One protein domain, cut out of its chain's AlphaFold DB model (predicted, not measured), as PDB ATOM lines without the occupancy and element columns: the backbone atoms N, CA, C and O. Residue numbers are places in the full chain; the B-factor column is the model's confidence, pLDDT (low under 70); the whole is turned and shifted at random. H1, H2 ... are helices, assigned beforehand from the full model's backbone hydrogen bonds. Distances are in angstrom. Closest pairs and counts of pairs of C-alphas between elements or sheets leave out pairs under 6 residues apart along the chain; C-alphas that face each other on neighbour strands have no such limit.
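AT A GLANCE: This is residues 278 to 307 and 428 to 473 of the 711 residues of an uncharacterized protein of Suillus luteus UH-Slu-Lm8-n1 (UniProt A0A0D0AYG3). A long helix, H1, has three other helices packed on its first half: H4 overlaps its beginning side by side and runs opposite ways, H2 crosses it at a steep tilt, and the short H3 meets it with its beginning, at Ala 443, and points away from it. The far part of H1, residues 295 to 307, sticks out at one end of a rod, and residues 465 to 473, with the end of H4, stick out at the other. The printed part has 76 residues with four named helices, H1, H2, H3 and H4 in chain order, and no named strand; its class is all helix. It is loose, with a radius of gyration of the C-alphas of 15.4 A, and spans 61 by 24 by 22 A.

IN THESE COORDINATES: H1, residues 280 to 307, begins with C-alpha 280 at (220.814, 187.810, 169.218) and is 40.7 A long. H2 is residues 428 to 438, 15.2 A. H3 is residues 443 to 448, 8.7 A. H4, residues 456 to 469, is 20.0 A long and ends with C-alpha 469 at (218.515, 188.804, 153.271).

HOW THE PARTS SIT: H1 is the hub and touches three helices. With residues 281 to 286 alone it touches H2, closest at the C-alphas of Val 285 and Lys 433, 6.0 A, at a steep tilt of 62 degrees, the same way. With residues 289 to 293 alone it touches H3, about perpendicular at 84 degrees; the closest C-alphas, of Leu 290 and Ala 443, are 5.1 A apart. With residues 280 to 287 alone it touches H4, at a shallow tilt of 24 degrees, opposite ways; the closest C-alphas, of Gln 284 and Gly 457, are 4.2 A apart. The helix packing is mostly crossed, but only just: 1 of these 3 pairs is at a shallow tilt. H2, H3 and H4 are apart from each other. In H1, H2, H3 and H4 every O i to N i+4 pair is within hydrogen-bond range.

THE WHOLE: The C-alphas of Ser 307 and Pro 473, the two farthest apart, are 61.1 A apart. Residues 308 to 427 are not printed, and C-alphas 307 and 428 are 40.6 A apart across this cut. The link from H2 to H3 is tight and that from H3 to H4 short. Without the stretches that stand free, the body of 54 residues spans 27 by 25 by 17 A. The mean pLDDT of the printed part is 92.1; residues 306 to 307 and 471 to 473 are under 70.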
ATOM      1  N   LEU A 278     228.779 188.189 170.456       96.50
ATOM      2  CA  LEU A 278     227.402 188.629 170.727       96.50
ATOM      3  C   LEU A 278     226.419 188.100 169.676       96.50
ATOM      4  O   LEU A 278     226.323 188.619 168.566       96.50
ATOM      5  N   GLU A 279     225.652 187.079 170.056       95.19
ATOM      6  CA  GLU A 279     224.479 186.599 169.322       95.19
ATOM      7  C   GLU A 279     223.224 187.429 169.649       95.19
ATOM      8  O   GLU A 279     223.195 188.192 170.615       95.19
ATOM      9  N   ASP A 280     222.122 187.197 168.925       95.00
ATOM     10  CA  ASP A 280     220.814 187.810 169.218       95.00
ATOM     11  C   ASP A 280     220.371 187.583 170.677       95.00
ATOM     12  O   ASP A 280     219.939 188.510 171.360       95.00
ATOM     13  N   VAL A 281     220.561 186.369 171.213       95.56
ATOM     14  CA  VAL A 281     220.220 186.069 172.616       95.56
ATOM     15  C   VAL A 281     221.084 186.879 173.587       95.56
ATOM     16  O   VAL A 281     220.575 187.344 174.605       95.56
ATOM     17  N   HIS A 282     222.367 187.080 173.274       97.06
ATOM     18  CA  HIS A 282     223.279 187.872 174.099       97.06
ATOM     19  C   HIS A 282     222.845 189.341 174.123       97.06
ATOM     20  O   HIS A 282     222.673 189.917 175.196       97.06
ATOM     21  N   LEU A 283     222.549 189.915 172.956       97.38
ATOM     22  CA  LEU A 283     222.077 191.295 172.830       97.38
ATOM     23  C   LEU A 283     220.736 191.533 173.537       97.38
ATOM     24  O   LEU A 283     220.529 192.593 174.127       97.38
ATOM     25  N   GLN A 284     219.826 190.553 173.522       97.19
ATOM     26  CA  GLN A 284     218.569 190.628 174.273       97.19
ATOM     27  C   GLN A 284     218.793 190.651 175.787       97.19
ATOM     28  O   GLN A 284     218.106 191.390 176.489       97.19
ATOM     29  N   VAL A 285     219.739 189.858 176.296       97.94
ATOM     30  CA  VAL A 285     220.081 189.854 177.724       97.94
ATOM     31  C   VAL A 285     220.720 191.182 178.131       97.94
ATOM     32  O   VAL A 285     220.300 191.756 179.133       97.94
ATOM     33  N   LEU A 286     221.670 191.702 177.344       97.88
ATOM     34  CA  LEU A 286     222.298 193.003 177.610       97.88
ATOM     35  C   LEU A 286     221.268 194.148 177.604       97.88
ATOM     36  O   LEU A 286     221.295 195.001 178.486       97.88
ATOM     37  N   ASP A 287     220.306 194.130 176.678       97.81
ATOM     38  CA  ASP A 287     219.202 195.102 176.636       97.81
ATOM     39  C   ASP A 287     218.315 195.041 177.889       97.81
ATOM     40  O   ASP A 287     217.835 196.067 178.364       97.81
ATOM     41  N   VAL A 288     218.101 193.852 178.461       97.88
ATOM     42  CA  VAL A 288     217.366 193.723 179.726       97.88
ATOM     43  C   VAL A 288     218.196 194.203 180.911       97.88
ATOM     44  O   VAL A 288     217.631 194.859 181.778       97.88
ATOM     45  N   ILE A 289     219.508 193.943 180.939       98.00
ATOM     46  CA  ILE A 289     220.405 194.482 181.975       98.00
ATOM     47  C   ILE A 289     220.352 196.019 181.979       98.00
ATOM     48  O   ILE A 289     220.193 196.615 183.042       98.00
ATOM     49  N   LEU A 290     220.408 196.656 180.802       97.81
ATOM     50  CA  LEU A 290     220.280 198.113 180.668       97.81
ATOM     51  C   LEU A 290     218.917 198.617 181.165       97.81
ATOM     52  O   LEU A 290     218.857 199.543 181.969       97.81
ATOM     53  N   ARG A 291     217.814 197.973 180.763       97.44
ATOM     54  CA  ARG A 291     216.466 198.369 181.214       97.44
ATOM     55  C   ARG A 291     216.244 198.176 182.713       97.44
ATOM     56  O   ARG A 291     215.565 198.992 183.326       97.44
ATOM     57  N   GLU A 292     216.765 197.100 183.300       97.19
ATOM     58  CA  GLU A 292     216.678 196.862 184.745       97.19
ATOM     59  C   GLU A 292     217.397 197.975 185.525       97.19
ATOM     60  O   GLU A 292     216.876 198.433 186.545       97.19
ATOM     61  N   ASP A 293     218.539 198.459 185.025       97.19
ATOM     62  CA  ASP A 293     219.248 199.592 185.625       97.19
ATOM     63  C   ASP A 293     218.503 200.920 185.430       97.19
ATOM     64  O   ASP A 293     218.320 201.651 186.401       97.19
ATOM     65  N   GLU A 294     217.960 201.201 184.239       95.69
ATOM     66  CA  GLU A 294     217.107 202.379 183.997       95.69
ATOM     67  C   GLU A 294     215.882 202.409 184.931       95.69
ATOM     68  O   GLU A 294     215.524 203.452 185.491       95.69
ATOM     69  N   GLU A 295     215.221 201.265 185.136       96.31
ATOM     70  CA  GLU A 295     214.097 201.137 186.068       96.31
ATOM     71  C   GLU A 295     214.541 201.336 187.526       96.31
ATOM     72  O   GLU A 295     213.835 201.996 188.302       96.31
ATOM     73  N   ALA A 296     215.716 200.820 187.900       96.06
ATOM     74  CA  ALA A 296     216.297 201.019 189.223       96.06
ATOM     75  C   ALA A 296     216.677 202.489 189.473       96.06
ATOM     76  O   ALA A 296     216.388 203.017 190.550       96.06
ATOM     77  N   GLN A 297     217.266 203.170 188.486       94.38
ATOM     78  CA  GLN A 297     217.588 204.600 188.537       94.38
ATOM     79  C   GLN A 297     216.318 205.441 188.665       94.38
ATOM     80  O   GLN A 297     216.190 206.231 189.599       94.38
ATOM     81  N   LYS A 298     215.303 205.171 187.840       94.62
ATOM     82  CA  LYS A 298     214.005 205.850 187.928       94.62
ATOM     83  C   LYS A 298     213.326 205.655 189.288       94.62
ATOM     84  O   LYS A 298     212.660 206.562 189.787       94.62
ATOM     85  N   GLY A 299     213.482 204.485 189.909       93.44
ATOM     86  CA  GLY A 299     213.008 204.228 191.271       93.44
ATOM     87  C   GLY A 299     213.756 205.038 192.339       93.44
ATOM     88  O   GLY A 299     213.133 205.517 193.295       93.44
ATOM     89  N   LYS A 300     215.072 205.229 192.169       92.81
ATOM     90  CA  LYS A 300     215.903 206.072 193.044       92.81
ATOM     91  C   LYS A 300     215.537 207.548 192.907       92.81
ATOM     92  O   LYS A 300     215.343 208.200 193.931       92.81
ATOM     93  N   ASP A 301     215.342 208.043 191.689       90.44
ATOM     94  CA  ASP A 301     214.983 209.443 191.438       90.44
ATOM     95  C   ASP A 301     213.618 209.795 192.029       90.44
ATOM     96  O   ASP A 301     213.485 210.792 192.735       90.44
ATOM     97  N   LEU A 302     212.623 208.916 191.870       90.25
ATOM     98  CA  LEU A 302     211.310 209.093 192.500       90.25
ATOM     99  C   LEU A 302     211.382 209.075 194.036       90.25
ATOM    100  O   LEU A 302     210.589 209.745 194.702       90.25
ATOM    101  N   SER A 303     212.322 208.321 194.610       85.31
ATOM    102  CA  SER A 303     212.548 208.295 196.062       85.31
ATOM    103  C   SER A 303     213.285 209.550 196.546       85.31
ATOM    104  O   SER A 303     212.998 210.043 197.637       85.31
ATOM    105  N   ARG A 304     214.193 210.104 195.731       83.38
ATOM    106  CA  ARG A 304     214.934 211.338 196.023       83.38
ATOM    107  C   ARG A 304     214.047 212.578 195.902       83.38
ATOM    108  O   ARG A 304     214.038 213.391 196.824       83.38
ATOM    109  N   GLU A 305     213.242 212.687 194.847       74.19
ATOM    110  CA  GLU A 305     212.251 213.767 194.694       74.19
ATOM    111  C   GLU A 305     211.177 213.703 195.789       74.19
ATOM    112  O   GLU A 305     210.772 214.729 196.329       74.19
ATOM    113  N   GLY A 306     210.781 212.496 196.206       64.94
ATOM    114  CA  GLY A 306     209.875 212.308 197.339       64.94
ATOM    115  C   GLY A 306     210.482 212.647 198.706       64.94
ATOM    116  O   GLY A 306     209.725 212.860 199.648       64.94
ATOM    117  N   SER A 307     211.812 212.702 198.835       58.84
ATOM    118  CA  SER A 307     212.510 213.004 200.093       58.84
ATOM    119  C   SER A 307     212.919 214.473 200.216       58.84
ATOM    120  O   SER A 307     212.965 214.987 201.333       58.84
ATOM    121  N   ARG A 428     218.231 179.106 178.656       95.25
ATOM    122  CA  ARG A 428     219.407 179.646 177.928       95.25
ATOM    123  C   ARG A 428     219.640 181.127 178.248       95.25
ATOM    124  O   ARG A 428     220.751 181.515 178.574       95.25
ATOM    125  N   TYR A 429     218.565 181.909 178.245       96.44
ATOM    126  CA  TYR A 429     218.566 183.317 178.633       96.44
ATOM    127  C   TYR A 429     219.104 183.544 180.058       96.44
ATOM    128  O   TYR A 429     219.940 184.412 180.274       96.44
ATOM    129  N   GLN A 430     218.655 182.747 181.036       96.75
ATOM    130  CA  GLN A 430     219.124 182.851 182.424       96.75
ATOM    131  C   GLN A 430     220.587 182.439 182.586       96.75
ATOM    132  O   GLN A 430     221.260 183.002 183.440       96.75
ATOM    133  N   LYS A 431     221.066 181.470 181.792       97.12
ATOM    134  CA  LYS A 431     222.482 181.080 181.774       97.12
ATOM    135  C   LYS A 431     223.344 182.236 181.278       97.12
ATOM    136  O   LYS A 431     224.171 182.714 182.035       97.12
ATOM    137  N   VAL A 432     223.018 182.781 180.105       97.00
ATOM    138  CA  VAL A 432     223.708 183.947 179.529       97.00
ATOM    139  C   VAL A 432     223.687 185.140 180.488       97.00
ATOM    140  O   VAL A 432     224.707 185.790 180.680       97.00
ATOM    141  N   LYS A 433     222.543 185.419 181.133       97.50
ATOM    142  CA  LYS A 433     222.457 186.491 182.135       97.50
ATOM    143  C   LYS A 433     223.405 186.240 183.307       97.50
ATOM    144  O   LYS A 433     224.148 187.144 183.668       97.50
ATOM    145  N   SER A 434     223.422 185.023 183.860       96.81
ATOM    146  CA  SER A 434     224.366 184.695 184.931       96.81
ATOM    147  C   SER A 434     225.820 184.733 184.469       96.81
ATOM    148  O   SER A 434     226.673 185.123 185.252       96.81
ATOM    149  N   ASP A 435     226.109 184.379 183.217       96.69
ATOM    150  CA  ASP A 435     227.467 184.417 182.666       96.69
ATOM    151  C   ASP A 435     227.960 185.870 182.549       96.69
ATOM    152  O   ASP A 435     229.069 186.180 182.979       96.69
ATOM    153  N   PHE A 436     227.103 186.792 182.090       97.69
ATOM    154  CA  PHE A 436     227.403 188.227 182.089       97.69
ATOM    155  C   PHE A 436     227.561 188.807 183.499       97.69
ATOM    156  O   PHE A 436     228.519 189.539 183.749       97.69
ATOM    157  N   GLU A 437     226.680 188.450 184.436       96.75
ATOM    158  CA  GLU A 437     226.791 188.874 185.839       96.75
ATOM    159  C   GLU A 437     228.097 188.370 186.478       96.75
ATOM    160  O   GLU A 437     228.802 189.145 187.127       96.75
ATOM    161  N   ASN A 438     228.467 187.108 186.238       96.25
ATOM    162  CA  ASN A 438     229.706 186.504 186.738       96.25
ATOM    163  C   ASN A 438     230.960 187.160 186.133       96.25
ATOM    164  O   ASN A 438     231.947 187.353 186.839       96.25
ATOM    165  N   ALA A 439     230.911 187.560 184.857       96.62
ATOM    166  CA  ALA A 439     231.990 188.291 184.187       96.62
ATOM    167  C   ALA A 439     232.089 189.774 184.609       96.62
ATOM    168  O   ALA A 439     233.016 190.492 184.202       96.62
ATOM    169  N   GLY A 440     231.147 190.254 185.430       96.69
ATOM    170  CA  GLY A 440     231.060 191.645 185.867       96.69
ATOM    171  C   GLY A 440     230.537 192.598 184.790       96.69
ATOM    172  O   GLY A 440     230.834 193.790 184.844       96.69
ATOM    173  N   ILE A 441     229.786 192.093 183.807       98.00
ATOM    174  CA  ILE A 441     229.121 192.900 182.778       98.00
ATOM    175  C   ILE A 441     227.776 193.358 183.340       98.00
ATOM    176  O   ILE A 441     226.781 192.636 183.314       98.00
ATOM    177  N   ASN A 442     227.762 194.572 183.881       97.56
ATOM    178  CA  ASN A 442     226.569 195.253 184.377       97.56
ATOM    179  C   ASN A 442     226.253 196.495 183.519       97.56
ATOM    180  O   ASN A 442     226.998 196.834 182.601       97.56
ATOM    181  N   ALA A 443     225.150 197.188 183.812       97.81
ATOM    182  CA  ALA A 443     224.763 198.386 183.064       97.81
ATOM    183  C   ALA A 443     225.812 199.513 183.142       97.81
ATOM    184  O   ALA A 443     226.097 200.135 182.125       97.81
ATOM    185  N   SER A 444     226.451 199.712 184.306       97.31
ATOM    186  CA  SER A 444     227.556 200.677 184.467       97.31
ATOM    187  C   SER A 444     228.707 200.377 183.509       97.31
ATOM    188  O   SER A 444     229.171 201.260 182.800       97.31
ATOM    189  N   TYR A 445     229.114 199.108 183.426       97.31
ATOM    190  CA  TYR A 445     230.168 198.657 182.529       97.31
ATOM    191  C   TYR A 445     229.803 198.913 181.060       97.31
ATOM    192  O   TYR A 445     230.634 199.408 180.300       97.31
ATOM    193  N   LEU A 446     228.559 198.624 180.654       97.69
ATOM    194  CA  LEU A 446     228.087 198.893 179.290       97.69
ATOM    195  C   LEU A 446     228.077 200.397 178.964       97.69
ATOM    196  O   LEU A 446     228.465 200.769 177.856       97.69
ATOM    197  N   GLY A 447     227.692 201.246 179.920       96.31
ATOM    198  CA  GLY A 447     227.748 202.705 179.782       96.31
ATOM    199  C   GLY A 447     229.178 203.232 179.657       96.31
ATOM    200  O   GLY A 447     229.487 203.971 178.727       96.31
ATOM    201  N   GLU A 448     230.092 202.769 180.515       96.62
ATOM    202  CA  GLU A 448     231.521 203.124 180.463       96.62
ATOM    203  C   GLU A 448     232.178 202.756 179.124       96.62
ATOM    204  O   GLU A 448     233.102 203.432 178.672       96.62
ATOM    205  N   HIS A 449     231.693 201.698 178.470       96.19
ATOM    206  CA  HIS A 449     232.223 201.236 177.188       96.19
ATOM    207  C   HIS A 449     231.466 201.803 175.981       96.19
ATOM    208  O   HIS A 449     231.859 201.514 174.851       96.19
ATOM    209  N   GLY A 450     230.434 202.631 176.184       95.75
ATOM    210  CA  GLY A 450     229.638 203.215 175.104       95.75
ATOM    211  C   GLY A 450     228.873 202.160 174.308       95.75
ATOM    212  O   GLY A 450     229.021 202.074 173.089       95.75
ATOM    213  N   MET A 451     228.114 201.317 175.010       97.00
ATOM    214  CA  MET A 451     227.194 200.325 174.431       97.00
ATOM    215  C   MET A 451     225.755 200.484 174.952       97.00
ATOM    216  O   MET A 451     224.918 199.603 174.773       97.00
ATOM    217  N   ASP A 452     225.467 201.599 175.613       96.62
ATOM    218  CA  ASP A 452     224.206 201.921 176.279       96.62
ATOM    219  C   ASP A 452     223.241 202.739 175.404       96.62
ATOM    220  O   ASP A 452     222.051 202.809 175.699       96.62
ATOM    221  N   LEU A 453     223.714 203.328 174.297       96.06
ATOM    222  CA  LEU A 453     222.881 204.192 173.452       96.06
ATOM    223  C   LEU A 453     221.794 203.422 172.684       96.06
ATOM    224  O   LEU A 453     220.734 203.971 172.365       96.06
ATOM    225  N   PHE A 454     222.060 202.166 172.326       95.81
ATOM    226  CA  PHE A 454     221.161 201.364 171.500       95.81
ATOM    227  C   PHE A 454     220.319 200.404 172.330       95.81
ATOM    228  O   PHE A 454     220.796 199.748 173.248       95.81
ATOM    229  N   HIS A 455     219.080 200.184 171.887       95.69
ATOM    230  CA  HIS A 455     218.326 199.001 172.295       95.69
ATOM    231  C   HIS A 455     218.949 197.759 171.651       95.69
ATOM    232  O   HIS A 455     218.570 197.385 170.533       95.69
ATOM    233  N   LEU A 456     219.902 197.125 172.336       96.31
ATOM    234  CA  LEU A 456     220.698 196.009 171.811       96.31
ATOM    235  C   LEU A 456     219.811 194.859 171.300       96.31
ATOM    236  O   LEU A 456     220.066 194.295 170.238       96.31
ATOM    237  N   GLY A 457     218.665 194.604 171.936       95.56
ATOM    238  CA  GLY A 457     217.697 193.608 171.469       95.56
ATOM    239  C   GLY A 457     217.032 193.946 170.123       95.56
ATOM    240  O   GLY A 457     216.567 193.052 169.418       95.56
ATOM    241  N   ARG A 458     216.964 195.225 169.722       94.50
ATOM    242  CA  ARG A 458     216.534 195.616 168.364       94.50
ATOM    243  C   ARG A 458     217.664 195.471 167.353       94.50
ATOM    244  O   ARG A 458     217.379 195.145 166.205       94.50
ATOM    245  N   LEU A 459     218.907 195.689 167.777       94.81
ATOM    246  CA  LEU A 459     220.084 195.453 166.945       94.81
ATOM    247  C   LEU A 459     220.218 193.962 166.602       94.81
ATOM    248  O   LEU A 459     220.396 193.637 165.434       94.81
ATOM    249  N   GLY A 460     219.982 193.062 167.564       93.44
ATOM    250  CA  GLY A 460     219.930 191.613 167.313       93.44
ATOM    251  C   GLY A 460     218.856 191.215 166.295       93.44
ATOM    252  O   GLY A 460     219.116 190.444 165.373       93.44
ATOM    253  N   LYS A 461     217.671 191.840 166.356       91.94
ATOM    254  CA  LYS A 461     216.628 191.658 165.329       91.94
ATOM    255  C   LYS A 461     217.049 192.178 163.959       91.94
ATOM    256  O   LYS A 461     216.720 191.550 162.959       91.94
ATOM    257  N   LEU A 462     217.744 193.314 163.908       90.31
ATOM    258  CA  LEU A 462     218.264 193.869 162.660       90.31
ATOM    259  C   LEU A 462     219.298 192.919 162.042       90.31
ATOM    260  O   LEU A 462     219.199 192.630 160.856       90.31
ATOM    261  N   MET A 463     220.216 192.372 162.843       90.56
ATOM    262  CA  MET A 463     221.151 191.335 162.394       90.56
ATOM    263  C   MET A 463     220.414 190.105 161.865       90.56
ATOM    264  O   MET A 463     220.730 189.628 160.784       90.56
ATOM    265  N   GLY A 464     219.388 189.633 162.580       87.50
ATOM    266  CA  GLY A 464     218.556 188.517 162.127       87.50
ATOM    267  C   GLY A 464     217.835 188.805 160.806       87.50
ATOM    268  O   GLY A 464     217.703 187.911 159.975       87.50
ATOM    269  N   MET A 465     217.412 190.053 160.576       84.69
ATOM    270  CA  MET A 465     216.865 190.472 159.286       84.69
ATOM    271  C   MET A 465     217.930 190.432 158.192       84.69
ATOM    272  O   MET A 465     217.672 189.820 157.166       84.69
ATOM    273  N   TYR A 466     219.114 191.013 158.399       85.44
ATOM    274  CA  TYR A 466     220.193 190.965 157.401       85.44
ATOM    275  C   TYR A 466     220.635 189.532 157.095       85.44
ATOM    276  O   TYR A 466     220.735 189.180 155.925       85.44
ATOM    277  N   LYS A 467     220.729 188.674 158.116       85.44
ATOM    278  CA  LYS A 467     220.963 187.233 157.954       85.44
ATOM    279  C   LYS A 467     219.881 186.539 157.120       85.44
ATOM    280  O   LYS A 467     220.145 185.516 156.516       85.44
ATOM    281  N   SER A 468     218.648 187.049 157.113       82.56
ATOM    282  CA  SER A 468     217.589 186.519 156.240       82.56
ATOM    283  C   SER A 468     217.631 187.078 154.814       82.56
ATOM    284  O   SER A 468     216.984 186.511 153.936       82.56
ATOM    285  N   LEU A 469     218.331 188.201 154.596       82.31
ATOM    286  CA  LEU A 469     218.515 188.804 153.271       82.31
ATOM    287  C   LEU A 469     219.681 188.158 152.524       82.31
ATOM    288  O   LEU A 469     219.567 187.891 151.332       82.31
ATOM    289  N   GLU A 470     220.780 187.900 153.225       82.06
ATOM    290  CA  GLU A 470     221.827 187.005 152.748       82.06
ATOM    291  C   GLU A 470     221.198 185.613 152.712       82.06
ATOM    292  O   GLU A 470     220.858 185.078 153.755       82.06
ATOM    293  N   GLN A 471     220.921 185.051 151.533       65.88
ATOM    294  CA  GLN A 471     220.613 183.625 151.438       65.88
ATOM    295  C   GLN A 471     221.939 182.915 151.703       65.88
ATOM    296  O   GLN A 471     222.780 182.929 150.800       65.88
ATOM    297  N   PRO A 472     222.203 182.374 152.909       59.84
ATOM    298  CA  PRO A 472     223.431 181.630 153.070       59.84
ATOM    299  C   PRO A 472     223.339 180.405 152.143       59.84
ATOM    300  O   PRO A 472     222.240 179.851 151.987       59.84
ATOM    301  N   PRO A 473     224.448 179.974 151.522       63.59
ATOM    302  CA  PRO A 473     224.507 178.626 150.970       63.59
ATOM    303  C   PRO A 473     224.042 177.650 152.062       63.59
ATOM    304  O   PRO A 473     224.347 177.864 153.237       63.59
TER     305      PRO A 473